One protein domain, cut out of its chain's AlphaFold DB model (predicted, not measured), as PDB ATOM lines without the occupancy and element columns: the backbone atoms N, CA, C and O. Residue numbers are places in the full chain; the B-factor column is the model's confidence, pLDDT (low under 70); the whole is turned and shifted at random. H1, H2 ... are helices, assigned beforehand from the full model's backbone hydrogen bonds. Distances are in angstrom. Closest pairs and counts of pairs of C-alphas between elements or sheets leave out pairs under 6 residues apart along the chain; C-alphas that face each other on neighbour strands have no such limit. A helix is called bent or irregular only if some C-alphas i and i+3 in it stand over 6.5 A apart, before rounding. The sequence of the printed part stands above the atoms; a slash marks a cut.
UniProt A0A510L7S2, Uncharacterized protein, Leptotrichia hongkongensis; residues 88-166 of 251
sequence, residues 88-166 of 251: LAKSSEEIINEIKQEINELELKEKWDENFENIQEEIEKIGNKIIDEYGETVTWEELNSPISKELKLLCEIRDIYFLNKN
ATOM      1  N   LEU A  88     -16.246  35.993 -30.805       85.00
ATOM      2  CA  LEU A  88     -15.388  35.998 -29.629       85.00
ATOM      3  C   LEU A  88     -14.864  34.586 -29.358       85.00
ATOM      4  O   LEU A  88     -13.656  34.393 -29.300       85.00
ATOM      5  N   ALA A  89     -15.730  33.574 -29.308       85.88
ATOM      6  CA  ALA A  89     -15.313  32.196 -29.050       85.88
ATOM      7  C   ALA A  89     -14.301  31.641 -30.074       85.88
ATOM      8  O   ALA A  89     -13.464  30.819 -29.706       85.88
ATOM      9  N   LYS A  90     -14.369  32.068 -31.342       88.19
ATOM     10  CA  LYS A  90     -13.447  31.635 -32.407       88.19
ATOM     11  C   LYS A  90     -12.135  32.415 -32.403       88.19
ATOM     12  O   LYS A  90     -11.082  31.816 -32.572       88.19
ATOM     13  N   SER A  91     -12.211  33.728 -32.219       86.69
ATOM     14  CA  SER A  91     -11.067  34.633 -32.358       86.69
ATOM     15  C   SER A  91     -10.283  34.816 -31.062       86.69
ATOM     16  O   SER A  91      -9.148  35.266 -31.101       86.69
ATOM     17  N   SER A  92     -10.842  34.444 -29.909       86.81
ATOM     18  CA  SER A  92     -10.195  34.676 -28.612       86.81
ATOM     19  C   SER A  92      -8.828  34.027 -28.479       86.81
ATOM     20  O   SER A  92      -7.937  34.630 -27.896       86.81
ATOM     21  N   GLU A  93      -8.648  32.807 -28.989       85.19
ATOM     22  CA  GLU A  93      -7.350  32.130 -28.919       85.19
ATOM     23  C   GLU A  93      -6.298  32.859 -29.764       85.19
ATOM     24  O   GLU A  93      -5.180  33.069 -29.299       85.19
ATOM     25  N   GLU A  94      -6.669  33.301 -30.967       87.56
ATOM     26  CA  GLU A  94      -5.801  34.082 -31.856       87.56
ATOM     27  C   GLU A  94      -5.436  35.431 -31.219       87.56
ATOM     28  O   GLU A  94      -4.252  35.717 -31.062       87.56
ATOM     29  N   ILE A  95      -6.426  36.189 -30.736       87.56
ATOM     30  CA  ILE A  95      -6.222  37.489 -30.073       87.56
ATOM     31  C   ILE A  95      -5.328  37.339 -28.835       87.56
ATOM     32  O   ILE A  95      -4.375  38.091 -28.651       87.56
ATOM     33  N   ILE A  96      -5.585  36.340 -27.984       86.50
ATOM     34  CA  ILE A  96      -4.753  36.086 -26.798       86.50
ATOM     35  C   ILE A  96      -3.318  35.736 -27.209       86.50
ATOM     36  O   ILE A  96      -2.373  36.160 -26.545       86.50
ATOM     37  N   ASN A  97      -3.129  34.972 -28.286       86.38
ATOM     38  CA  ASN A  97      -1.796  34.639 -28.784       86.38
ATOM     39  C   ASN A  97      -1.060  35.865 -29.342       86.38
ATOM     40  O   ASN A  97       0.140  35.986 -29.102       86.38
ATOM     41  N   GLU A  98      -1.754  36.778 -30.022       89.44
ATOM     42  CA  GLU A  98      -1.195  38.056 -30.481       89.44
ATOM     43  C   GLU A  98      -0.757  38.929 -29.296       89.44
ATOM     44  O   GLU A  98       0.392  39.368 -29.249       89.44
ATOM     45  N   ILE A  99      -1.600  39.073 -28.268       88.38
ATOM     46  CA  ILE A  99      -1.247  39.813 -27.043       88.38
ATOM     47  C   ILE A  99      -0.032  39.174 -26.347       88.38
ATOM     48  O   ILE A  99       0.892  39.863 -25.914       88.38
ATOM     49  N   LYS A 100       0.015  37.836 -26.258       83.94
ATOM     50  CA  LYS A 100       1.170  37.115 -25.698       83.94
ATOM     51  C   LYS A 100       2.449  37.367 -26.497       83.94
ATOM     52  O   LYS A 100       3.522  37.442 -25.898       83.94
ATOM     53  N   GLN A 101       2.360  37.451 -27.824       85.94
ATOM     54  CA  GLN A 101       3.498  37.798 -28.676       85.94
ATOM     55  C   GLN A 101       3.970  39.222 -28.387       85.94
ATOM     56  O   GLN A 101       5.161  39.396 -28.140       85.94
ATOM     57  N   GLU A 102       3.058  40.190 -28.282       88.62
ATOM     58  CA  GLU A 102       3.400  41.574 -27.932       88.62
ATOM     59  C   GLU A 102       4.105  41.669 -26.565       88.62
ATOM     60  O   GLU A 102       5.153  42.302 -26.452       88.62
ATOM     61  N   ILE A 103       3.600  40.977 -25.534       85.44
ATOM     62  CA  ILE A 103       4.245  40.914 -24.208       85.44
ATOM     63  C   ILE A 103       5.685  40.383 -24.308       85.44
ATOM     64  O   ILE A 103       6.581  40.886 -23.625       85.44
ATOM     65  N   ASN A 104       5.918  39.363 -25.143       83.75
ATOM     66  CA  ASN A 104       7.251  38.793 -25.338       83.75
ATOM     67  C   ASN A 104       8.179  39.751 -26.102       83.75
ATOM     68  O   ASN A 104       9.333  39.903 -25.712       83.75
ATOM     69  N   GLU A 105       7.697  40.377 -27.181       85.69
ATOM     70  CA  GLU A 105       8.475  41.305 -28.019       85.69
ATOM     71  C   GLU A 105       8.890  42.568 -27.264       85.69
ATOM     72  O   GLU A 105       9.977  43.097 -27.484       85.69
ATOM     73  N   LEU A 106       8.038  43.030 -26.350       83.38
ATOM     74  CA  LEU A 106       8.316  44.166 -25.474       83.38
ATOM     75  C   LEU A 106       9.143  43.788 -24.236       83.38
ATOM     76  O   LEU A 106       9.388  44.648 -23.393       83.38
ATOM     77  N   GLU A 107       9.548  42.520 -24.113       81.62
ATOM     78  CA  GLU A 107      10.309  41.979 -22.980       81.62
ATOM     79  C   GLU A 107       9.649  42.250 -21.611       81.62
ATOM     80  O   GLU A 107      10.325  42.336 -20.588       81.62
ATOM     81  N   LEU A 108       8.315  42.350 -21.571       74.75
ATOM     82  CA  LEU A 108       7.567  42.698 -20.354       74.75
ATOM     83  C   LEU A 108       7.446  41.521 -19.373       74.75
ATOM     84  O   LEU A 108       7.109  41.707 -18.217       74.75
ATOM     85  N   LYS A 109       7.721  40.292 -19.816       65.00
ATOM     86  CA  LYS A 109       7.320  39.073 -19.103       65.00
ATOM     87  C   LYS A 109       8.150  38.787 -17.837       65.00
ATOM     88  O   LYS A 109       9.171  38.094 -17.896       65.00
ATOM     89  N   GLU A 110       7.638  39.145 -16.659       58.28
ATOM     90  CA  GLU A 110       8.005  38.469 -15.403       58.28
ATOM     91  C   GLU A 110       7.273  37.115 -15.340       58.28
ATOM     92  O   GLU A 110       6.140  37.044 -14.897       58.28
ATOM     93  N   LYS A 111       7.893  36.036 -15.847       57.75
ATOM     94  CA  LYS A 111       7.453  34.618 -15.766       57.75
ATOM     95  C   LYS A 111       6.135  34.351 -15.001       57.75
ATOM     96  O   LYS A 111       6.165  34.073 -13.805       57.75
ATOM     97  N   TRP A 112       5.024  34.294 -15.726       63.56
ATOM     98  CA  TRP A 112       3.723  33.896 -15.198       63.56
ATOM     99  C   TRP A 112       3.155  32.725 -15.999       63.56
ATOM    100  O   TRP A 112       3.420  32.584 -17.196       63.56
ATOM    101  N   ASP A 113       2.458  31.831 -15.301       59.09
ATOM    102  CA  ASP A 113       1.868  30.615 -15.865       59.09
ATOM    103  C   ASP A 113       0.477  30.928 -16.446       59.09
ATOM    104  O   ASP A 113      -0.284  31.694 -15.869       59.09
ATOM    105  N   GLU A 114       0.134  30.361 -17.601       62.56
ATOM    106  CA  GLU A 114      -0.899  30.874 -18.521       62.56
ATOM    107  C   GLU A 114      -2.355  30.549 -18.119       62.56
ATOM    108  O   GLU A 114      -3.278  30.678 -18.927       62.56
ATOM    109  N   ASN A 115      -2.590  30.111 -16.882       69.06
ATOM    110  CA  ASN A 115      -3.927  29.845 -16.352       69.06
ATOM    111  C   ASN A 115      -4.602  31.138 -15.855       69.06
ATOM    112  O   ASN A 115      -3.950  31.979 -15.246       69.06
ATOM    113  N   PHE A 116      -5.924  31.265 -16.040       62.38
ATOM    114  CA  PHE A 116      -6.734  32.434 -15.658       62.38
ATOM    115  C   PHE A 116      -6.508  32.906 -14.211       62.38
ATOM    116  O   PHE A 116      -6.427  34.106 -13.969       62.38
ATOM    117  N   GLU A 117      -6.414  31.975 -13.256       66.56
ATOM    118  CA  GLU A 117      -6.177  32.302 -11.839       66.56
ATOM    119  C   GLU A 117      -4.822  32.995 -11.641       66.56
ATOM    120  O   GLU A 117      -4.755  34.013 -10.960       66.56
ATOM    121  N   ASN A 118      -3.784  32.547 -12.346       78.56
ATOM    122  CA  ASN A 118      -2.465  33.170 -12.292       78.56
ATOM    123  C   ASN A 118      -2.457  34.558 -12.959       78.56
ATOM    124  O   ASN A 118      -1.755  35.451 -12.502       78.56
ATOM    125  N   ILE A 119      -3.255  34.769 -14.020       82.69
ATOM    126  CA  ILE A 119      -3.392  36.090 -14.671       82.69
ATOM    127  C   ILE A 119      -3.924  37.117 -13.672       82.69
ATOM    128  O   ILE A 119      -3.425  38.236 -13.602       82.69
ATOM    129  N   GLN A 120      -4.942  36.736 -12.898       83.44
ATOM    130  CA  GLN A 120      -5.530  37.616 -11.894       83.44
ATOM    131  C   GLN A 120      -4.526  37.946 -10.779       83.44
ATOM    132  O   GLN A 120      -4.406  39.112 -10.410       83.44
ATOM    133  N   GLU A 121      -3.782  36.954 -10.291       85.00
ATOM    134  CA  GLU A 121      -2.735  37.159  -9.279       85.00
ATOM    135  C   GLU A 121      -1.618  38.093  -9.777       85.00
ATOM    136  O   GLU A 121      -1.171  38.975  -9.042       85.00
ATOM    137  N   GLU A 122      -1.193  37.966 -11.037       86.56
ATOM    138  CA  GLU A 122      -0.175  38.855 -11.611       86.56
ATOM    139  C   GLU A 122      -0.688  40.277 -11.849       86.56
ATOM    140  O   GLU A 122       0.036  41.234 -11.576       86.56
ATOM    141  N   ILE A 123      -1.945  40.442 -12.278       87.00
ATOM    142  CA  ILE A 123      -2.597  41.760 -12.364       87.00
ATOM    143  C   ILE A 123      -2.572  42.448 -10.995       87.00
ATOM    144  O   ILE A 123      -2.210  43.619 -10.903       87.00
ATOM    145  N   GLU A 124      -2.925  41.730  -9.924       87.88
ATOM    146  CA  GLU A 124      -2.902  42.269  -8.559       87.88
ATOM    147  C   GLU A 124      -1.478  42.625  -8.115       87.88
ATOM    148  O   GLU A 124      -1.245  43.701  -7.560       87.88
ATOM    149  N   LYS A 125      -0.501  41.761  -8.406       88.50
ATOM    150  CA  LYS A 125       0.914  42.002  -8.098       88.50
ATOM    151  C   LYS A 125       1.455  43.241  -8.814       88.50
ATOM    152  O   LYS A 125       2.114  44.062  -8.177       88.50
ATOM    153  N   ILE A 126       1.187  43.392 -10.108       88.00
ATOM    154  CA  ILE A 126       1.631  44.545 -10.902       88.00
ATOM    155  C   ILE A 126       0.890  45.817 -10.476       88.00
ATOM    156  O   ILE A 126       1.526  46.854 -10.301       88.00
ATOM    157  N   GLY A 127      -0.421  45.735 -10.233       87.19
ATOM    158  CA  GLY A 127      -1.208  46.851  -9.710       87.19
ATOM    159  C   GLY A 127      -0.660  47.377  -8.381       87.19
ATOM    160  O   GLY A 127      -0.460  48.581  -8.236       87.19
ATOM    161  N   ASN A 128      -0.313  46.483  -7.449       88.44
ATOM    162  CA  ASN A 128       0.314  46.863  -6.179       88.44
ATOM    163  C   ASN A 128       1.695  47.508  -6.379       88.44
ATOM    164  O   ASN A 128       1.979  48.516  -5.744       88.44
ATOM    165  N   LYS A 129       2.527  46.995  -7.301       87.94
ATOM    166  CA  LYS A 129       3.816  47.634  -7.641       87.94
ATOM    167  C   LYS A 129       3.623  49.066  -8.158       87.94
ATOM    168  O   LYS A 129       4.374  49.952  -7.768       87.94
ATOM    169  N   ILE A 130       2.622  49.296  -9.013       87.00
ATOM    170  CA  ILE A 130       2.301  50.641  -9.515       87.00
ATOM    171  C   ILE A 130       1.892  51.563  -8.360       87.00
ATOM    172  O   ILE A 130       2.388  52.684  -8.281       87.00
ATOM    173  N   ILE A 131       1.041  51.093  -7.444       86.81
ATOM    174  CA  ILE A 131       0.635  51.863  -6.258       86.81
ATOM    175  C   ILE A 131       1.847  52.193  -5.375       86.81
ATOM    176  O   ILE A 131       1.988  53.334  -4.938       86.81
ATOM    177  N   ASP A 132       2.738  51.229  -5.143       87.69
ATOM    178  CA  ASP A 132       3.936  51.413  -4.318       87.69
ATOM    179  C   ASP A 132       4.922  52.428  -4.930       87.69
ATOM    180  O   ASP A 132       5.566  53.186  -4.203       87.69
ATOM    181  N   GLU A 133       5.056  52.450  -6.261       88.19
ATOM    182  CA  GLU A 133       6.029  53.289  -6.975       88.19
ATOM    183  C   GLU A 133       5.488  54.690  -7.310       88.19
ATOM    184  O   GLU A 133       6.221  55.677  -7.202       88.19
ATOM    185  N   TYR A 134       4.211  54.794  -7.690       85.75
ATOM    186  CA  TYR A 134       3.597  56.023  -8.210       85.75
ATOM    187  C   TYR A 134       2.534  56.626  -7.275       85.75
ATOM    188  O   TYR A 134       2.172  57.792  -7.433       85.75
ATOM    189  N   GLY A 135       2.087  55.882  -6.258       82.62
ATOM    190  CA  GLY A 135       1.077  56.299  -5.282       82.62
ATOM    191  C   GLY A 135      -0.360  55.946  -5.685       82.62
ATOM    192  O   GLY A 135      -0.684  55.791  -6.858       82.62
ATOM    193  N   GLU A 136      -1.255  55.870  -4.691       77.88
ATOM    194  CA  GLU A 136      -2.665  55.452  -4.848       77.88
ATOM    195  C   GLU A 136      -3.508  56.357  -5.765       77.88
ATOM    196  O   GLU A 136      -4.585  55.962  -6.205       77.88
ATOM    197  N   THR A 137      -3.055  57.585  -6.030       74.00
ATOM    198  CA  THR A 137      -3.794  58.566  -6.838       74.00
ATOM    199  C   THR A 137      -3.465  58.511  -8.324       74.00
ATOM    200  O   THR A 137      -4.102  59.227  -9.088       74.00
ATOM    201  N   VAL A 138      -2.455  57.735  -8.730       71.62
ATOM    202  CA  VAL A 138      -2.041  57.610 -10.131       71.62
ATOM    203  C   VAL A 138      -2.706  56.380 -10.732       71.62
ATOM    204  O   VAL A 138      -2.530  55.268 -10.232       71.62
ATOM    205  N   THR A 139      -3.466  56.561 -11.810       70.81
ATOM    206  CA  THR A 139      -4.062  55.430 -12.524       70.81
ATOM    207  C   THR A 139      -3.066  54.856 -13.532       70.81
ATOM    208  O   THR A 139      -2.241  55.568 -14.104       70.81
ATOM    209  N   TRP A 140      -3.118  53.545 -13.771       69.94
ATOM    210  CA  TRP A 140      -2.233  52.904 -14.752       69.94
ATOM    211  C   TRP A 140      -2.491  53.403 -16.183       69.94
ATOM    212  O   TRP A 140      -1.578  53.374 -17.002       69.94
ATOM    213  N   GLU A 141      -3.695  53.901 -16.466       69.81
ATOM    214  CA  GLU A 141      -4.079  54.496 -17.751       69.81
ATOM    215  C   GLU A 141      -3.343  55.822 -18.017       69.81
ATOM    216  O   GLU A 141      -3.008  56.129 -19.158       69.81
ATOM    217  N   GLU A 142      -3.016  56.574 -16.962       75.44
ATOM    218  CA  GLU A 142      -2.242  57.822 -17.040       75.44
ATOM    219  C   GLU A 142      -0.729  57.576 -17.169       75.44
ATOM    220  O   GLU A 142       0.036  58.478 -17.528       75.44
ATOM    221  N   LEU A 143      -0.276  56.353 -16.883       80.88
ATOM    222  CA  LEU A 143       1.130  55.979 -16.935       80.88
ATOM    223  C   LEU A 143       1.518  55.512 -18.335       80.88
ATOM    224  O   LEU A 143       1.043  54.495 -18.835       80.88
ATOM    225  N   ASN A 144       2.488  56.195 -18.938       82.75
ATOM    226  CA  ASN A 144       3.160  55.728 -20.148       82.75
ATOM    227  C   ASN A 144       4.459  54.985 -19.786       82.75
ATOM    228  O   ASN A 144       5.558  55.489 -20.027       82.75
ATOM    229  N   SER A 145       4.339  53.823 -19.136       84.44
ATOM    230  CA  SER A 145       5.473  53.011 -18.680       84.44
ATOM    231  C   SER A 145       5.347  51.546 -19.130       84.44
ATOM    232  O   SER A 145       4.254  51.077 -19.450       84.44
ATOM    233  N   PRO A 146       6.454  50.779 -19.167       86.44
ATOM    234  CA  PRO A 146       6.398  49.353 -19.493       86.44
ATOM    235  C   PRO A 146       5.468  48.559 -18.562       86.44
ATOM    236  O   PRO A 146       4.706  47.720 -19.032       86.44
ATOM    237  N   ILE A 147       5.475  48.870 -17.260       84.06
ATOM    238  CA  ILE A 147       4.672  48.170 -16.248       84.06
ATOM    239  C   ILE A 147       3.167  48.446 -16.391       84.06
ATOM    240  O   ILE A 147       2.359  47.530 -16.232       84.06
ATOM    241  N   SER A 148       2.767  49.671 -16.755       85.75
ATOM    242  CA  SER A 148       1.356  49.969 -17.035       85.75
ATOM    243  C   SER A 148       0.888  49.324 -18.337       85.75
ATOM    244  O   SER A 148      -0.234  48.818 -18.408       85.75
ATOM    245  N   LYS A 149       1.762  49.265 -19.352       86.75
ATOM    246  CA  LYS A 149       1.474  48.559 -20.604       86.75
ATOM    247  C   LYS A 149       1.316  47.052 -20.387       86.75
ATOM    248  O   LYS A 149       0.389  46.465 -20.938       86.75
ATOM    249  N   GLU A 150       2.164  46.436 -19.565       86.44
ATOM    250  CA  GLU A 150       2.015  45.029 -19.177       86.44
ATOM    251  C   GLU A 150       0.665  44.796 -18.489       86.44
ATOM    252  O   GLU A 150      -0.106  43.943 -18.929       86.44
ATOM    253  N   LEU A 151       0.328  45.609 -17.479       87.00
ATOM    254  CA  LEU A 151      -0.945  45.511 -16.763       87.00
ATOM    255  C   LEU A 151      -2.153  45.590 -17.706       87.00
ATOM    256  O   LEU A 151      -3.092  44.802 -17.563       87.00
ATOM    257  N   LYS A 152      -2.113  46.501 -18.687       86.06
ATOM    258  CA  LYS A 152      -3.161  46.650 -19.702       86.06
ATOM    259  C   LYS A 152      -3.361  45.360 -20.500       86.06
ATOM    260  O   LYS A 152      -4.472  44.836 -20.543       86.06
ATOM    261  N   LEU A 153      -2.287  44.821 -21.077       87.00
ATOM    262  CA  LEU A 153      -2.331  43.608 -21.902       87.00
ATOM    263  C   LEU A 153      -2.802  42.383 -21.089       87.00
ATOM    264  O   LEU A 153      -3.581  41.563 -21.580       87.00
ATOM    265  N   LEU A 154      -2.398  42.274 -19.818       86.69
ATOM    266  CA  LEU A 154      -2.895  41.232 -18.908       86.69
ATOM    267  C   LEU A 154      -4.397  41.362 -18.638       86.69
ATOM    268  O   LEU A 154      -5.118  40.357 -18.639       86.69
ATOM    269  N   CYS A 155      -4.877  42.589 -18.416       84.25
ATOM    270  CA  CYS A 155      -6.299  42.857 -18.239       84.25
ATOM    271  C   CYS A 155      -7.097  42.441 -19.479       84.25
ATOM    272  O   CYS A 155      -8.093  41.737 -19.327       84.25
ATOM    273  N   GLU A 156      -6.624  42.766 -20.685       83.56
ATOM    274  CA  GLU A 156      -7.276  42.365 -21.940       83.56
ATOM    275  C   GLU A 156      -7.427  40.836 -22.049       83.56
ATOM    276  O   GLU A 156      -8.528  40.337 -22.305       83.56
ATOM    277  N   ILE A 157      -6.372  40.066 -21.749       85.56
ATOM    278  CA  ILE A 157      -6.444  38.592 -21.741       85.56
ATOM    279  C   ILE A 157      -7.474  38.090 -20.714       85.56
ATOM    280  O   ILE A 157      -8.321  37.246 -21.036       85.56
ATOM    281  N   ARG A 158      -7.424  38.593 -19.470       85.81
ATOM    282  CA  ARG A 158      -8.391  38.242 -18.409       85.81
ATOM    283  C   ARG A 158      -9.823  38.503 -18.876       85.81
ATOM    284  O   ARG A 158     -10.725  37.701 -18.617       85.81
ATOM    285  N   ASP A 159     -10.040  39.612 -19.562       79.00
ATOM    286  CA  ASP A 159     -11.367  40.061 -19.952       79.00
ATOM    287  C   ASP A 159     -11.945  39.197 -21.071       79.00
ATOM    288  O   ASP A 159     -13.077  38.723 -20.944       79.00
ATOM    289  N   ILE A 160     -11.136  38.838 -22.072       82.25
ATOM    290  CA  ILE A 160     -11.505  37.858 -23.105       82.25
ATOM    291  C   ILE A 160     -11.909  36.515 -22.470       82.25
ATOM    292  O   ILE A 160     -12.958  35.945 -22.805       82.25
ATOM    293  N   TYR A 161     -11.131  36.005 -21.509       82.94
ATOM    294  CA  TYR A 161     -11.480  34.767 -20.799       82.94
ATOM    295  C   TYR A 161     -12.790  34.884 -20.016       82.94
ATOM    296  O   TYR A 161     -13.633  33.977 -20.063       82.94
ATOM    297  N   PHE A 162     -12.983  35.993 -19.298       79.56
ATOM    298  CA  PHE A 162     -14.193  36.237 -18.523       79.56
ATOM    299  C   PHE A 162     -15.435  36.238 -19.418       79.56
ATOM    300  O   PHE A 162     -16.436  35.596 -19.080       79.56
ATOM    301  N   LEU A 163     -15.377  36.914 -20.562       78.62
ATOM    302  CA  LEU A 163     -16.493  36.992 -21.498       78.62
ATOM    303  C   LEU A 163     -16.845  35.643 -22.096       78.62
ATOM    304  O   LEU A 163     -18.003  35.243 -22.012       78.62
ATOM    305  N   ASN A 164     -15.862  34.910 -22.625       80.94
ATOM    306  CA  ASN A 164     -16.097  33.582 -23.194       80.94
ATOM    307  C   ASN A 164     -16.798  32.650 -22.205       80.94
ATOM    308  O   ASN A 164     -17.675  31.863 -22.565       80.94
ATOM    309  N   LYS A 165     -16.429  32.745 -20.925       80.94
ATOM    310  CA  LYS A 165     -17.005  31.912 -19.871       80.94
ATOM    311  C   LYS A 165     -18.433  32.330 -19.503       80.94
ATOM    312  O   LYS A 165     -19.285  31.464 -19.253       80.94
ATOM    313  N   ASN A 166     -18.694  33.636 -19.420       75.94
ATOM    314  CA  ASN A 166     -19.896  34.175 -18.776       75.94
ATOM    315  C   ASN A 166     -20.967  34.681 -19.746       75.94
ATOM    316  O   ASN A 166     -22.158  34.610 -19.416       75.94
TER     317      ASN A 166
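Overview. This is residues 88 to 166 of the 251 residues of an uncharacterized protein of Leptotrichia hongkongensis (UniProt A0A510L7S2). Three helices lie side by side, with H3 in the middle, H1 packed along one side of it and H2 along another; H1 and H2 stay apart from each other. H3 runs opposite ways to both, and the link of residues 106 to 115 folds back from the end of H1 to the beginning of H2. The printed part has 79 residues with three named helices, in the order H1, H2, H3, and no named strand; the class is all helix. The whole is compact, with a radius of gyration of the C-alphas of 12.9 A and spans of 39 by 28 by 22 A.

Along the chain. H1, residues 88 to 105, begins at C-alpha 88 (-15.388, 35.998, -29.629) and is 24.5 A long from first to last C-alpha. It is irregular: C-alphas 90 and 93 are 7.0 A apart. H2, residues 116 to 134, begins at C-alpha 116 (-6.734, 32.434, -15.658) and is 26.8 A long. H3, residues 146 to 166, is the longest helix at 30.4 A and ends at C-alpha 166 (-19.896, 34.175, -18.776).

Arrangement. H1 and H3 touch, their closest C-alphas being those of Ile 96 and Ile 157, 5.9 A apart. They run opposite ways at a shallow tilt of 17 degrees. H2 and H3 form a helical hairpin and touch, with the C-alphas of Ile 123 and Leu 151 closest at 6.0 A. They run opposite ways at a shallow tilt of 32 degrees. H1 and H2 are apart. Every O i to N i+4 pair is within hydrogen-bond range in H2 and H3; in H1 it is 12 of 14.

Size, cuts and confidence. The two C-alphas farthest apart, those of Lys 90 and Gly 135, are 39.4 A apart. The printed part has no cut. The link from H1 to H2 is short, with 10 residues, and that from H2 to H3 is long, with 11. The mean pLDDT of the printed part is 81.3; it is under 70 at residues 109 to 117, of which 116 and 117 belong to H2, and at residues 140 to 141.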